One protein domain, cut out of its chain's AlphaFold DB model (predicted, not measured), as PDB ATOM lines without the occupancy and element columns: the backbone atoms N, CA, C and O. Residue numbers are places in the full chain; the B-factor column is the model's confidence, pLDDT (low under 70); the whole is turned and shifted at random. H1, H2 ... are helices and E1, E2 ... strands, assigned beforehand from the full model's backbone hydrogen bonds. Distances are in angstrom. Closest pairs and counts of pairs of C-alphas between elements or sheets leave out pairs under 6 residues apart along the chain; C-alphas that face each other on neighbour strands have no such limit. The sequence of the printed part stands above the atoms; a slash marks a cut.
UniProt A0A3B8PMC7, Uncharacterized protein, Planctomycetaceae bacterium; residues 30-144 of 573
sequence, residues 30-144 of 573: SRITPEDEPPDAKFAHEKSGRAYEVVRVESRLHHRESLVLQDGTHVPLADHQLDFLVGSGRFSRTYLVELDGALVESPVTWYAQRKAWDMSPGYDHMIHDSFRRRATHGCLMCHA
ATOM      1  N   SER A  30     116.955 162.524  98.813       94.38
ATOM      2  CA  SER A  30     116.910 163.974  98.590       94.38
ATOM      3  C   SER A  30     117.694 164.721  99.670       94.38
ATOM      4  O   SER A  30     118.177 164.117 100.631       94.38
ATOM      5  N   ARG A  31     117.854 166.038  99.508       95.06
ATOM      6  CA  ARG A  31     118.264 166.909 100.617       95.06
ATOM      7  C   ARG A  31     117.063 167.186 101.506       95.06
ATOM      8  O   ARG A  31     115.939 167.232 101.016       95.06
ATOM      9  N   ILE A  32     117.321 167.369 102.793       95.75
ATOM     10  CA  ILE A  32     116.267 167.668 103.758       95.75
ATOM     11  C   ILE A  32     115.770 169.097 103.540       95.75
ATOM     12  O   ILE A  32     116.569 170.033 103.499       95.75
ATOM     13  N   THR A  33     114.450 169.239 103.459       94.81
ATOM     14  CA  THR A  33     113.735 170.515 103.563       94.81
ATOM     15  C   THR A  33     113.046 170.521 104.928       94.81
ATOM     16  O   THR A  33     112.050 169.817 105.091       94.81
ATOM     17  N   PRO A  34     113.581 171.225 105.942       93.62
ATOM     18  CA  PRO A  34     113.118 171.116 107.329       93.62
ATOM     19  C   PRO A  34     111.624 171.393 107.534       93.62
ATOM     20  O   PRO A  34     111.035 170.873 108.481       93.62
ATOM     21  N   GLU A  35     110.997 172.173 106.662       93.38
ATOM     22  CA  GLU A  35     109.567 172.492 106.690       93.38
ATOM     23  C   GLU A  35     108.685 171.296 106.291       93.38
ATOM     24  O   GLU A  35     107.559 171.180 106.771       93.38
ATOM     25  N   ASP A  36     109.209 170.383 105.467       93.88
ATOM     26  CA  ASP A  36     108.509 169.178 104.997       93.88
ATOM     27  C   ASP A  36     108.635 167.995 105.975       93.88
ATOM     28  O   ASP A  36     108.032 166.934 105.771       93.88
ATOM     29  N   GLU A  37     109.454 168.143 107.019       95.81
ATOM     30  CA  GLU A  37     109.759 167.065 107.955       95.81
ATOM     31  C   GLU A  37     108.732 166.946 109.093       95.81
ATOM     32  O   GLU A  37     108.075 167.925 109.463       95.81
ATOM     33  N   PRO A  38     108.578 165.756 109.699       96.31
ATOM     34  CA  PRO A  38     107.651 165.566 110.810       96.31
ATOM     35  C   PRO A  38     107.956 166.466 112.027       96.31
ATOM     36  O   PRO A  38     109.035 167.063 112.120       96.31
ATOM     37  N   PRO A  39     107.016 166.580 112.984       96.44
ATOM     38  CA  PRO A  39     107.212 167.390 114.182       96.44
ATOM     39  C   PRO A  39     108.399 166.933 115.033       96.44
ATOM     40  O   PRO A  39     108.729 165.744 115.071       96.44
ATOM     41  N   ASP A  40     108.982 167.890 115.752       97.94
ATOM     42  CA  ASP A  40     110.005 167.654 116.770       97.94
ATOM     43  C   ASP A  40     109.490 166.676 117.838       97.94
ATOM     44  O   ASP A  40     108.303 166.656 118.178       97.94
ATOM     45  N   ALA A  41     110.386 165.850 118.373       97.81
ATOM     46  CA  ALA A  41     110.026 164.799 119.316       97.81
ATOM     47  C   ALA A  41     111.179 164.447 120.252       97.81
ATOM     48  O   ALA A  41     112.347 164.687 119.953       97.81
ATOM     49  N   LYS A  42     110.840 163.816 121.377       97.69
ATOM     50  CA  LYS A  42     111.802 163.192 122.289       97.69
ATOM     51  C   LYS A  42     111.306 161.807 122.659       97.69
ATOM     52  O   LYS A  42     110.119 161.641 122.931       97.69
ATOM     53  N   PHE A  43     112.201 160.830 122.687       96.38
ATOM     54  CA  PHE A  43     111.869 159.481 123.136       96.38
ATOM     55  C   PHE A  43     113.087 158.783 123.740       96.38
ATOM     56  O   PHE A  43     114.231 159.108 123.428       96.38
ATOM     57  N   ALA A  44     112.831 157.824 124.627       94.88
ATOM     58  CA  ALA A  44     113.856 156.965 125.202       94.88
ATOM     59  C   ALA A  44     113.843 155.598 124.513       94.88
ATOM     60  O   ALA A  44     112.787 155.062 124.190       94.88
ATOM     61  N   HIS A  45     115.024 155.021 124.325       95.25
ATOM     62  CA  HIS A  45     115.206 153.650 123.877       95.25
ATOM     63  C   HIS A  45     115.784 152.826 125.030       95.25
ATOM     64  O   HIS A  45     117.007 152.719 125.200       95.25
ATOM     65  N   GLU A  46     114.877 152.252 125.827       92.00
ATOM     66  CA  GLU A  46     115.168 151.566 127.092       92.00
ATOM     67  C   GLU A  46     116.249 150.491 126.950       92.00
ATOM     68  O   GLU A  46     117.187 150.466 127.744       92.00
ATOM     69  N   LYS A  47     116.187 149.668 125.890       91.62
ATOM     70  CA  LYS A  47     117.163 148.590 125.638       91.62
ATOM     71  C   LYS A  47     118.607 149.094 125.637       91.62
ATOM     72  O   LYS A  47     119.500 148.377 126.072       91.62
ATOM     73  N   SER A  48     118.839 150.298 125.111       91.12
ATOM     74  CA  SER A  48     120.174 150.904 125.004       91.12
ATOM     75  C   SER A  48     120.505 151.888 126.131       91.12
ATOM     76  O   SER A  48     121.643 152.352 126.207       91.12
ATOM     77  N   GLY A  49     119.523 152.246 126.969       92.31
ATOM     78  CA  GLY A  49     119.657 153.309 127.969       92.31
ATOM     79  C   GLY A  49     119.913 154.693 127.362       92.31
ATOM     80  O   GLY A  49     120.607 155.511 127.965       92.31
ATOM     81  N   ARG A  50     119.424 154.953 126.143       94.88
ATOM     82  CA  ARG A  50     119.645 156.218 125.421       94.88
ATOM     83  C   ARG A  50     118.358 157.003 125.269       94.88
ATOM     84  O   ARG A  50     117.278 156.426 125.185       94.88
ATOM     85  N   ALA A  51     118.500 158.316 125.188       97.06
ATOM     86  CA  ALA A  51     117.433 159.233 124.828       97.06
ATOM     87  C   ALA A  51     117.782 159.939 123.521       97.06
ATOM     88  O   ALA A  51     118.938 160.313 123.299       97.06
ATOM     89  N   TYR A  52     116.771 160.128 122.684       98.25
ATOM     90  CA  TYR A  52     116.879 160.778 121.390       98.25
ATOM     91  C   TYR A  52     115.971 161.991 121.330       98.25
ATOM     92  O   TYR A  52     114.856 161.978 121.860       98.25
ATOM     93  N   GLU A  53     116.444 163.026 120.648       98.44
ATOM     94  CA  GLU A  53     115.652 164.215 120.358       98.44
ATOM     95  C   GLU A  53     115.751 164.536 118.870       98.44
ATOM     96  O   GLU A  53     116.840 164.556 118.294       98.44
ATOM     97  N   VAL A  54     114.602 164.799 118.264       98.38
ATOM     98  CA  VAL A  54     114.470 165.376 116.931       98.38
ATOM     99  C   VAL A  54     114.085 166.824 117.139       98.38
ATOM    100  O   VAL A  54     113.022 167.093 117.701       98.38
ATOM    101  N   VAL A  55     114.962 167.741 116.751       97.88
ATOM    102  CA  VAL A  55     114.789 169.166 117.040       97.88
ATOM    103  C   VAL A  55     115.166 170.019 115.845       97.88
ATOM    104  O   VAL A  55     116.117 169.716 115.125       97.88
ATOM    105  N   ARG A  56     114.449 171.124 115.653       97.50
ATOM    106  CA  ARG A  56     114.851 172.169 114.712       97.50
ATOM    107  C   ARG A  56     115.698 173.221 115.427       97.50
ATOM    108  O   ARG A  56     115.229 173.891 116.344       97.50
ATOM    109  N   VAL A  57     116.947 173.384 114.994       95.62
ATOM    110  CA  VAL A  57     117.890 174.396 115.498       95.62
ATOM    111  C   VAL A  57     118.213 175.333 114.345       95.62
ATOM    112  O   VAL A  57     118.672 174.877 113.305       95.62
ATOM    113  N   GLU A  58     117.915 176.627 114.491       93.06
ATOM    114  CA  GLU A  58     118.123 177.627 113.424       93.06
ATOM    115  C   GLU A  58     117.501 177.205 112.075       93.06
ATOM    116  O   GLU A  58     118.091 177.354 111.006       93.06
ATOM    117  N   SER A  59     116.285 176.649 112.129       91.50
ATOM    118  CA  SER A  59     115.552 176.097 110.976       91.50
ATOM    119  C   SER A  59     116.241 174.919 110.279       91.50
ATOM    120  O   SER A  59     115.912 174.612 109.142       91.50
ATOM    121  N   ARG A  60     117.175 174.224 110.936       96.06
ATOM    122  CA  ARG A  60     117.789 172.989 110.430       96.06
ATOM    123  C   ARG A  60     117.367 171.800 111.277       96.06
ATOM    124  O   ARG A  60     117.258 171.919 112.495       96.06
ATOM    125  N   LEU A  61     117.139 170.650 110.643       98.00
ATOM    126  CA  LEU A  61     116.791 169.424 111.359       98.00
ATOM    127  C   LEU A  61     118.041 168.820 112.004       98.00
ATOM    128  O   LEU A  61     119.017 168.511 111.318       98.00
ATOM    129  N   HIS A  62     117.987 168.636 113.317       98.44
ATOM    130  CA  HIS A  62     119.028 168.007 114.112       98.44
ATOM    131  C   HIS A  62     118.490 166.758 114.793       98.44
ATOM    132  O   HIS A  62     117.381 166.752 115.332       98.44
ATOM    133  N   HIS A  63     119.319 165.719 114.829       98.44
ATOM    134  CA  HIS A  63     119.108 164.570 115.696       98.44
ATOM    135  C   HIS A  63     120.149 164.579 116.812       98.44
ATOM    136  O   HIS A  63     121.357 164.660 116.564       98.44
ATOM    137  N   ARG A  64     119.663 164.481 118.049       98.38
ATOM    138  CA  ARG A  64     120.476 164.441 119.262       98.38
ATOM    139  C   ARG A  64     120.372 163.091 119.933       98.38
ATOM    140  O   ARG A  64     119.327 162.444 119.904       98.38
ATOM    141  N   GLU A  65     121.459 162.699 120.573       97.88
ATOM    142  CA  GLU A  65     121.552 161.471 121.350       97.88
ATOM    143  C   GLU A  65     122.184 161.772 122.706       97.88
ATOM    144  O   GLU A  65     123.197 162.472 122.789       97.88
ATOM    145  N   SER A  66     121.612 161.211 123.768       96.69
ATOM    146  CA  SER A  66     122.159 161.249 125.123       96.69
ATOM    147  C   SER A  66     122.167 159.860 125.753       96.69
ATOM    148  O   SER A  66     121.284 159.043 125.494       96.69
ATOM    149  N   LEU A  67     123.145 159.605 126.620       93.38
ATOM    150  CA  LEU A  67     123.131 158.467 127.535       93.38
ATOM    151  C   LEU A  67     122.330 158.834 128.783       93.38
ATOM    152  O   LEU A  67     122.565 159.895 129.358       93.38
ATOM    153  N   VAL A  68     121.444 157.949 129.227       92.31
ATOM    154  CA  VAL A  68     120.721 158.095 130.492       92.31
ATOM    155  C   VAL A  68     121.458 157.291 131.564       92.31
ATOM    156  O   VAL A  68     121.607 156.074 131.448       92.31
ATOM    157  N   LEU A  69     121.974 157.974 132.586       88.19
ATOM    158  CA  LEU A  69     122.643 157.343 133.727       88.19
ATOM    159  C   LEU A  69     121.621 156.791 134.736       88.19
ATOM    160  O   LEU A  69     120.437 157.110 134.682       88.19
ATOM    161  N   GLN A  70     122.086 155.971 135.685       85.44
ATOM    162  CA  GLN A  70     121.225 155.354 136.709       85.44
ATOM    163  C   GLN A  70     120.506 156.373 137.603       85.44
ATOM    164  O   GLN A  70     119.412 156.098 138.083       85.44
ATOM    165  N   ASP A  71     121.111 157.541 137.816       86.69
ATOM    166  CA  ASP A  71     120.526 158.650 138.577       86.69
ATOM    167  C   ASP A  71     119.558 159.514 137.742       86.69
ATOM    168  O   ASP A  71     119.058 160.527 138.226       86.69
ATOM    169  N   GLY A  72     119.294 159.127 136.488       87.81
ATOM    170  CA  GLY A  72     118.448 159.860 135.549       87.81
ATOM    171  C   GLY A  72     119.154 161.005 134.821       87.81
ATOM    172  O   GLY A  72     118.521 161.682 134.015       87.81
ATOM    173  N   THR A  73     120.450 161.237 135.049       90.69
ATOM    174  CA  THR A  73     121.202 162.285 134.346       90.69
ATOM    175  C   THR A  73     121.347 161.955 132.861       90.69
ATOM    176  O   THR A  73     121.790 160.865 132.497       90.69
ATOM    177  N   HIS A  74     121.053 162.927 131.995       92.75
ATOM    178  CA  HIS A  74     121.315 162.835 130.559       92.75
ATOM    179  C   HIS A  74     122.716 163.367 130.247       92.75
ATOM    180  O   HIS A  74     123.014 164.540 130.474       92.75
ATOM    181  N   VAL A  75     123.578 162.511 129.705       92.50
ATOM    182  CA  VAL A  75     124.897 162.898 129.197       92.50
ATOM    183  C   VAL A  75     124.818 163.033 127.678       92.50
ATOM    184  O   VAL A  75     124.653 162.008 127.011       92.50
ATOM    185  N   PRO A  76     124.955 164.248 127.114       94.62
ATOM    186  CA  PRO A  76     124.951 164.442 125.670       94.62
ATOM    187  C   PRO A  76     126.069 163.643 125.006       94.62
ATOM    188  O   PRO A  76     127.226 163.701 125.426       94.62
ATOM    189  N   LEU A  77     125.710 162.900 123.965       93.69
ATOM    190  CA  LEU A  77     126.638 162.124 123.154       93.69
ATOM    191  C   LEU A  77     126.802 162.751 121.772       93.69
ATOM    192  O   LEU A  77     127.926 162.906 121.314       93.69
ATOM    193  N   ALA A  78     125.708 163.141 121.125       95.44
ATOM    194  CA  ALA A  78     125.748 163.701 119.781       95.44
ATOM    195  C   ALA A  78     124.684 164.784 119.585       95.44
ATOM    196  O   ALA A  78     123.586 164.694 120.132       95.44
ATOM    197  N   ASP A  79     125.021 165.773 118.761       97.31
ATOM    198  CA  ASP A  79     124.102 166.751 118.179       97.31
ATOM    199  C   ASP A  79     124.540 166.976 116.731       97.31
ATOM    200  O   ASP A  79     125.608 167.540 116.471       97.31
ATOM    201  N   HIS A  80     123.762 166.449 115.791       97.50
ATOM    202  CA  HIS A  80     124.119 166.456 114.382       97.50
ATOM    203  C   HIS A  80     122.992 167.023 113.538       97.50
ATOM    204  O   HIS A  80     121.880 166.490 113.522       97.50
ATOM    205  N   GLN A  81     123.328 168.069 112.784       97.19
ATOM    206  CA  GLN A  81     122.531 168.511 111.655       97.19
ATOM    207  C   GLN A  81     122.475 167.389 110.619       97.19
ATOM    208  O   GLN A  81     123.498 166.794 110.285       97.19
ATOM    209  N   LEU A  82     121.287 167.116 110.098       97.50
ATOM    210  CA  LEU A  82     121.094 166.136 109.042       97.50
ATOM    211  C   LEU A  82     121.139 166.806 107.665       97.50
ATOM    212  O   LEU A  82     120.656 167.927 107.493       97.50
ATOM    213  N   ASP A  83     121.677 166.097 106.671       93.75
ATOM    214  CA  ASP A  83     121.885 166.637 105.320       93.75
ATOM    215  C   ASP A  83     120.986 165.972 104.274       93.75
ATOM    216  O   ASP A  83     120.498 166.622 103.342       93.75
ATOM    217  N   PHE A  84     120.778 164.660 104.418       96.06
ATOM    218  CA  PHE A  84     120.101 163.846 103.419       96.06
ATOM    219  C   PHE A  84     118.947 163.051 104.009       96.06
ATOM    220  O   PHE A  84     119.057 162.459 105.083       96.06
ATOM    221  N   LEU A  85     117.879 162.976 103.227       96.00
ATOM    222  CA  LEU A  85     116.744 162.093 103.421       96.00
ATOM    223  C   LEU A  85     116.882 160.904 102.469       96.00
ATOM    224  O   LEU A  85     117.024 161.082 101.262       96.00
ATOM    225  N   VAL A  86     116.807 159.692 103.003       94.75
ATOM    226  CA  VAL A  86     116.811 158.424 102.271       94.75
ATOM    227  C   VAL A  86     115.435 157.777 102.388       94.75
ATOM    228  O   VAL A  86     114.896 157.593 103.482       94.75
ATOM    229  N   GLY A  87     114.888 157.394 101.236       88.25
ATOM    230  CA  GLY A  87     113.532 156.884 101.085       88.25
ATOM    231  C   GLY A  87     112.551 157.958 100.612       88.25
ATOM    232  O   GLY A  87     112.709 159.143 100.879       88.25
ATOM    233  N   SER A  88     111.490 157.521  99.930       85.81
ATOM    234  CA  SER A  88     110.461 158.408  99.360       85.81
ATOM    235  C   SER A  88     109.521 159.051 100.386       85.81
ATOM    236  O   SER A  88     108.589 159.755 100.003       85.81
ATOM    237  N   GLY A  89     109.694 158.752 101.678       84.06
ATOM    238  CA  GLY A  89     108.791 159.168 102.750       84.06
ATOM    239  C   GLY A  89     107.458 158.416 102.802       84.06
ATOM    240  O   GLY A  89     106.678 158.648 103.721       84.06
ATOM    241  N   ARG A  90     107.193 157.496 101.861       82.25
ATOM    242  CA  ARG A  90     105.947 156.705 101.815       82.25
ATOM    243  C   ARG A  90     105.799 155.757 103.006       82.25
ATOM    244  O   ARG A  90     104.710 155.637 103.553       82.25
ATOM    245  N   PHE A  91     106.875 155.059 103.356       83.19
ATOM    246  CA  PHE A  91     106.896 154.089 104.456       83.19
ATOM    247  C   PHE A  91     107.709 154.630 105.623       83.19
ATOM    248  O   PHE A  91     107.236 154.667 106.757       83.19
ATOM    249  N   SER A  92     108.907 155.118 105.315       89.75
ATOM    250  CA  SER A  92     109.812 155.704 106.285       89.75
ATOM    251  C   SER A  92     110.625 156.854 105.691       89.75
ATOM    252  O   SER A  92     110.738 156.996 104.467       89.75
ATOM    253  N   ARG A  93     111.166 157.680 106.587       94.56
ATOM    254  CA  ARG A  93     112.166 158.717 106.309       94.56
ATOM    255  C   ARG A  93     113.385 158.420 107.177       94.56
ATOM    256  O   ARG A  93     113.303 158.539 108.399       94.56
ATOM    257  N   THR A  94     114.469 157.969 106.553       95.19
ATOM    258  CA  THR A  94     115.754 157.705 107.217       95.19
ATOM    259  C   THR A  94     116.736 158.801 106.841       95.19
ATOM    260  O   THR A  94     116.717 159.277 105.712       95.19
ATOM    261  N   TYR A  95     117.606 159.197 107.764       97.50
ATOM    262  CA  TYR A  95     118.438 160.383 107.586       97.50
ATOM    263  C   TYR A  95     119.919 160.034 107.596       97.50
ATOM    264  O   TYR A  95     120.350 159.152 108.341       97.50
ATOM    265  N   LEU A  96     120.694 160.749 106.780       97.06
ATOM    266  CA  LEU A  96     122.151 160.681 106.783       97.06
ATOM    267  C   LEU A  96     122.752 162.047 107.123       97.06
ATOM    268  O   LEU A  96     122.233 163.093 106.724       97.06
ATOM    269  N   VAL A  97     123.895 162.003 107.796       96.19
ATOM    270  CA  VAL A  97     124.770 163.147 108.080       96.19
ATOM    271  C   VAL A  97     126.170 162.871 107.535       96.19
ATOM    272  O   VAL A  97     126.627 161.724 107.553       96.19
ATOM    273  N   GLU A  98     126.867 163.899 107.047       93.75
ATOM    274  CA  GLU A  98     128.290 163.783 106.714       93.75
ATOM    275  C   GLU A  98     129.183 164.054 107.942       93.75
ATOM    276  O   GLU A  98     129.252 165.170 108.448       93.75
ATOM    277  N   LEU A  99     129.920 163.039 108.407       93.06
ATOM    278  CA  LEU A  99     130.854 163.129 109.539       93.06
ATOM    279  C   LEU A  99     132.249 162.664 109.120       93.06
ATOM    280  O   LEU A  99     132.421 161.527 108.678       93.06
ATOM    281  N   ASP A 100     133.261 163.523 109.278       88.25
ATOM    282  CA  ASP A 100     134.648 163.249 108.859       88.25
ATOM    283  C   ASP A 100     134.738 162.751 107.397       88.25
ATOM    284  O   ASP A 100     135.480 161.818 107.069       88.25
ATOM    285  N   GLY A 101     133.910 163.320 106.515       87.81
ATOM    286  CA  GLY A 101     133.818 162.931 105.110       87.81
ATOM    287  C   GLY A 101     133.176 161.564 104.855       87.81
ATOM    288  O   GLY A 101     133.296 161.072 103.740       87.81
ATOM    289  N   ALA A 102     132.532 160.925 105.837       90.88
ATOM    290  CA  ALA A 102     131.717 159.723 105.653       90.88
ATOM    291  C   ALA A 102     130.225 160.057 105.771       90.88
ATOM    292  O   ALA A 102     129.836 160.782 106.679       90.88
ATOM    293  N   LEU A 103     129.381 159.450 104.932       94.19
ATOM    294  CA  LEU A 103     127.934 159.456 105.164       94.19
ATOM    295  C   LEU A 103     127.583 158.443 106.253       94.19
ATOM    296  O   LEU A 103     127.892 157.254 106.129       94.19
ATOM    297  N   VAL A 104     126.942 158.915 107.314       95.56
ATOM    298  CA  VAL A 104     126.582 158.142 108.501       95.56
ATOM    299  C   VAL A 104     125.072 158.157 108.666       95.56
ATOM    300  O   VAL A 104     124.444 159.208 108.584       95.56
ATOM    301  N   GLU A 105     124.496 156.979 108.889       96.62
ATOM    302  CA  GLU A 105     123.076 156.814 109.169       96.62
ATOM    303  C   GLU A 105     122.747 157.315 110.577       96.62
ATOM    304  O   GLU A 105     123.439 157.001 111.552       96.62
ATOM    305  N   SER A 106     121.688 158.115 110.675       97.56
ATOM    306  CA  SER A 106     121.139 158.516 111.960       97.56
ATOM    307  C   SER A 106     120.464 157.323 112.646       97.56
ATOM    308  O   SER A 106     119.765 156.576 111.973       97.56
ATOM    309  N   PRO A 107     120.531 157.190 113.984       96.81
ATOM    310  CA  PRO A 107     119.822 156.135 114.725       96.81
ATOM    311  C   PRO A 107     118.290 156.251 114.751       96.81
ATOM    312  O   PRO A 107     117.634 155.428 115.385       96.81
ATOM    313  N   VAL A 108     117.728 157.293 114.137       97.19
ATOM    314  CA  VAL A 108     116.333 157.715 114.297       97.19
ATOM    315  C   VAL A 108     115.689 157.834 112.919       97.19
ATOM    316  O   VAL A 108     116.218 158.503 112.028       97.19
ATOM    317  N   THR A 109     114.527 157.202 112.767       95.88
ATOM    318  CA  THR A 109     113.736 157.155 111.534       95.88
ATOM    319  C   THR A 109     112.292 157.536 111.842       95.88
ATOM    320  O   THR A 109     111.741 157.173 112.880       95.88
ATOM    321  N   TRP A 110     111.649 158.247 110.918       96.12
ATOM    322  CA  TRP A 110     110.203 158.455 110.968       96.12
ATOM    323  C   TRP A 110     109.483 157.333 110.227       96.12
ATOM    324  O   TRP A 110     109.818 157.051 109.076       96.12
ATOM    325  N   TYR A 111     108.460 156.747 110.846       92.75
ATOM    326  CA  TYR A 111     107.608 155.718 110.252       92.75
ATOM    327  C   TYR A 111     106.238 156.310 109.907       92.75
ATOM    328  O   TYR A 111     105.423 156.605 110.786       92.75
ATOM    329  N   ALA A 112     105.964 156.467 108.610       89.56
ATOM    330  CA  ALA A 112     104.810 157.212 108.108       89.56
ATOM    331  C   ALA A 112     103.466 156.574 108.491       89.56
ATOM    332  O   ALA A 112     102.520 157.288 108.819       89.56
ATOM    333  N   GLN A 113     103.388 155.237 108.510       85.12
ATOM    334  CA  GLN A 113     102.166 154.512 108.870       85.12
ATOM    335  C   GLN A 113     101.797 154.688 110.352       85.12
ATOM    336  O   GLN A 113     100.624 154.841 110.678       85.12
ATOM    337  N   ARG A 114     102.800 154.705 111.242       88.00
ATOM    338  CA  ARG A 114     102.615 154.930 112.686       88.00
ATOM    339  C   ARG A 114     102.506 156.408 113.048       88.00
ATOM    340  O   ARG A 114     102.065 156.720 114.147       88.00
ATOM    341  N   LYS A 115     102.928 157.297 112.142       92.38
ATOM    342  CA  LYS A 115     103.139 158.724 112.408       92.38
ATOM    343  C   LYS A 115     103.984 158.933 113.671       92.38
ATOM    344  O   LYS A 115     103.622 159.716 114.546       92.38
ATOM    345  N   ALA A 116     105.080 158.184 113.769       94.75
ATOM    346  CA  ALA A 116     105.941 158.182 114.941       94.75
ATOM    347  C   ALA A 116     107.419 158.097 114.558       94.75
ATOM    348  O   ALA A 116     107.791 157.461 113.566       94.75
ATOM    349  N   TRP A 117     108.243 158.724 115.390       96.50
ATOM    350  CA  TRP A 117     109.686 158.531 115.415       96.50
ATOM    351  C   TRP A 117     110.015 157.262 116.190       96.50
ATOM    352  O   TRP A 117     109.410 156.998 117.228       96.50
ATOM    353  N   ASP A 118     110.958 156.485 115.677       95.19
ATOM    354  CA  ASP A 118     111.456 155.287 116.346       95.19
ATOM    355  C   ASP A 118     112.894 154.998 115.889       95.19
ATOM    356  O   ASP A 118     113.456 155.697 115.035       95.19
ATOM    357  N   MET A 119     113.496 153.956 116.453       95.69
ATOM    358  CA  MET A 119     114.832 153.508 116.084       95.69
ATOM    359  C   MET A 119     114.897 153.125 114.600       95.69
ATOM    360  O   MET A 119     114.015 152.448 114.061       95.69
ATOM    361  N   SER A 120     115.972 153.536 113.928       94.50
ATOM    362  CA  SER A 120     116.234 153.136 112.545       94.50
ATOM    363  C   SER A 120     116.422 151.616 112.425       94.50
ATOM    364  O   SER A 120     116.874 150.964 113.375       94.50
ATOM    365  N   PRO A 121     116.116 151.007 111.263       88.50
ATOM    366  CA  PRO A 121     116.259 149.565 111.077       88.50
ATOM    367  C   PRO A 121     117.668 149.071 111.427       88.50
ATOM    368  O   PRO A 121     118.665 149.572 110.909       88.50
ATOM    369  N   GLY A 122     117.770 148.078 112.311       87.25
ATOM    370  CA  GLY A 122     119.052 147.568 112.811       87.25
ATOM    371  C   GLY A 122     119.683 148.389 113.942       87.25
ATOM    372  O   GLY A 122     120.852 148.163 114.238       87.25
ATOM    373  N   TYR A 123     118.946 149.316 114.567       91.88
ATOM    374  CA  TYR A 123     119.347 150.012 115.799       91.88
ATOM    375  C   TYR A 123     118.581 149.559 117.051       91.88
ATOM    376  O   TYR A 123     119.079 149.781 118.151       91.88
ATOM    377  N   ASP A 124     117.450 148.859 116.917       91.50
ATOM    378  CA  ASP A 124     116.574 148.429 118.028       91.50
ATOM    379  C   ASP A 124     117.130 147.238 118.853       91.50
ATOM    380  O   ASP A 124     116.564 146.147 118.945       91.50
ATOM    381  N   HIS A 125     118.307 147.440 119.442       89.31
ATOM    382  CA  HIS A 125     119.040 146.490 120.279       89.31
ATOM    383  C   HIS A 125     119.945 147.247 121.260       89.31
ATOM    384  O   HIS A 125     120.242 148.424 121.070       89.31
ATOM    385  N   MET A 126     120.379 146.573 122.327       88.50
ATOM    386  CA  MET A 126     121.127 147.195 123.428       88.50
ATOM    387  C   MET A 126     122.443 147.851 122.985       88.50
ATOM    388  O   MET A 126     122.781 148.938 123.451       88.50
ATOM    389  N   ILE A 127     123.190 147.197 122.091       85.38
ATOM    390  CA  ILE A 127     124.493 147.666 121.609       85.38
ATOM    391  C   ILE A 127     124.379 147.954 120.119       85.38
ATOM    392  O   ILE A 127     124.471 147.045 119.302       85.38
ATOM    393  N   HIS A 128     124.210 149.227 119.774       88.19
ATOM    394  CA  HIS A 128     124.134 149.690 118.392       88.19
ATOM    395  C   HIS A 128     125.231 150.707 118.069       88.19
ATOM    396  O   HIS A 128     125.914 151.250 118.942       88.19
ATOM    397  N   ASP A 129     125.383 151.014 116.785       89.44
ATOM    398  CA  ASP A 129     126.504 151.816 116.304       89.44
ATOM    399  C   ASP A 129     126.368 153.321 116.560       89.44
ATOM    400  O   ASP A 129     127.377 154.016 116.473       89.44
ATOM    401  N   SER A 130     125.184 153.825 116.941       92.50
ATOM    402  CA  SER A 130     124.933 155.278 117.059       92.50
ATOM    403  C   SER A 130     125.312 155.964 115.719       92.50
ATOM    404  O   SER A 130     125.165 155.354 114.654       92.50
ATOM    405  N   PHE A 131     125.839 157.186 115.723       94.94
ATOM    406  CA  PHE A 131     126.377 157.908 114.568       94.94
ATOM    407  C   PHE A 131     127.757 157.378 114.127       94.94
ATOM    408  O   PHE A 131     128.721 158.120 113.892       94.94
ATOM    409  N   ARG A 132     127.866 156.053 113.996       92.69
ATOM    410  CA  ARG A 132     129.042 155.360 113.441       92.69
ATOM    411  C   ARG A 132     128.693 154.399 112.313       92.69
ATOM    412  O   ARG A 132     129.593 153.982 111.585       92.69
ATOM    413  N   ARG A 133     127.412 154.059 112.124       92.50
ATOM    414  CA  ARG A 133     126.989 153.188 111.025       92.50
ATOM    415  C   ARG A 133     127.100 153.938 109.704       92.50
ATOM    416  O   ARG A 133     126.312 154.825 109.396       92.50
ATOM    417  N   ARG A 134     128.107 153.589 108.913       91.69
ATOM    418  CA  ARG A 134     128.352 154.225 107.619       91.69
ATOM    419  C   ARG A 134     127.355 153.736 106.567       91.69
ATOM    420  O   ARG A 134     127.202 152.529 106.373       91.69
ATOM    421  N   ALA A 135     126.774 154.661 105.809       92.00
ATOM    422  CA  ALA A 135     126.079 154.339 104.570       92.00
ATOM    423  C   ALA A 135     127.106 153.867 103.529       92.00
ATOM    424  O   ALA A 135     128.030 154.591 103.157       92.00
ATOM    425  N   THR A 136     126.989 152.619 103.078       88.19
ATOM    426  CA  THR A 136     127.932 152.048 102.102       88.19
ATOM    427  C   THR A 136     127.502 152.364 100.670       88.19
ATOM    428  O   THR A 136     126.331 152.637 100.414       88.19
ATOM    429  N   HIS A 137     128.412 152.212  99.699       87.06
ATOM    430  CA  HIS A 137     128.048 152.287  98.277       87.06
ATOM    431  C   HIS A 137     126.914 151.296  97.946       87.06
ATOM    432  O   HIS A 137     126.024 151.590  97.157       87.06
ATOM    433  N   GLY A 138     126.880 150.139  98.616       84.56
ATOM    434  CA  GLY A 138     125.796 149.174  98.465       84.56
ATOM    435  C   GLY A 138     124.420 149.701  98.889       84.56
ATOM    436  O   GLY A 138     123.441 149.281  98.285       84.56
ATOM    437  N   CYS A 139     124.347 150.591  99.883       86.06
ATOM    438  CA  CYS A 139     123.107 151.263 100.284       86.06
ATOM    439  C   CYS A 139     122.726 152.324  99.245       86.06
ATOM    440  O   CYS A 139     121.611 152.330  98.730       86.06
ATOM    441  N   LEU A 140     123.682 153.183  98.886       90.56
ATOM    442  CA  LEU A 140     123.433 154.308  97.988       90.56
ATOM    443  C   LEU A 140     123.083 153.863  96.564       90.56
ATOM    444  O   LEU A 140     122.298 154.526  95.913       90.56
ATOM    445  N   MET A 141     123.571 152.718  96.084       87.25
ATOM    446  CA  MET A 141     123.258 152.235  94.729       87.25
ATOM    447  C   MET A 141     121.765 151.924  94.503       87.25
ATOM    448  O   MET A 141     121.315 151.911  93.353       87.25
ATOM    449  N   CYS A 142     121.010 151.672  95.581       88.31
ATOM    450  CA  CYS A 142     119.560 151.472  95.529       88.31
ATOM    451  C   CYS A 142     118.759 152.762  95.761       88.31
ATOM    452  O   CYS A 142     117.581 152.811  95.420       88.31
ATOM    453  N   HIS A 143     119.374 153.779  96.367       91.62
ATOM    454  CA  HIS A 143     118.684 154.991  96.813       91.62
ATOM    455  C   HIS A 143     119.060 156.242  96.021       91.62
ATOM    456  O   HIS A 143     118.224 157.130  95.895       91.62
ATOM    457  N   ALA A 144     120.262 156.302  95.461       92.75
ATOM    458  CA  ALA A 144     120.791 157.442  94.732       92.75
ATOM    459  C   ALA A 144     121.003 157.151  93.244       92.75
ATOM    460  O   ALA A 144     121.219 156.007  92.835       92.75
TER     461      ALA A 144
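Overview. This is residues 30 to 144 of the 573 residues of an uncharacterized protein of Planctomycetaceae bacterium (UniProt A0A3B8PMC7). Two four-stranded antiparallel sheets, E1 E2 E3 E4 and E5 E6 E7 E8, form a sandwich, face to face with their strands crossed at 90 degrees. The short helix H1, after a long link, only grazes the second sheet at one end of the long axis; the turn between E3 and E4 is at the other. The printed part has 115 residues, eight named strands and then one named helix, mostly strand. It is compact, with a radius of gyration of the C-alphas of 13.7 A, and spans 44 by 28 by 28 A.

Along the chain. E1, residues 41 to 45, begins at C-alpha (110.026, 164.799, 119.316). E2 is residues 50 to 57, E3 60 to 68, 25.2 A long, and E4 74 to 81, which bends by 57 degrees at residue 77. E5 is residues 84 to 86, E6 92 to 99, 22.5 A, E7 102 to 111, 24.9 A, and E8 116 to 119. H1, residues 137 to 143, has its last C-alpha at (118.684, 154.991, 96.813).

Arrangement. E1 to E4 form a strongly twisted meander, each strand the antiparallel neighbour of the one before; N 43 and O 52 are 3.0 A apart, N 53 and O 64 3.0 A, N 65 and O 78 2.9 A. E4 runs on into E5 at 93 degrees. E5 to E8 form a second meander, with N 86 and O 94 at 2.7 A, N 97 and O 104 at 3.0 A, N 109 and O 118 at 2.9 A. Between the sheets, the closest C-alphas of E3 and E7, His 63 and Ser 106, are 7.4 A apart. In H1, 1 of 3 O i to N i+4 pairs and 3 of 4 O i to N i+3 pairs are within hydrogen-bond range.

Size, cuts and confidence. The C-alphas farthest apart, Asp 71 and Met 141, are 44.4 A apart. The link E8 to H1 is long, and the printed part has no cut. No printed residue is under 70 in pLDDT.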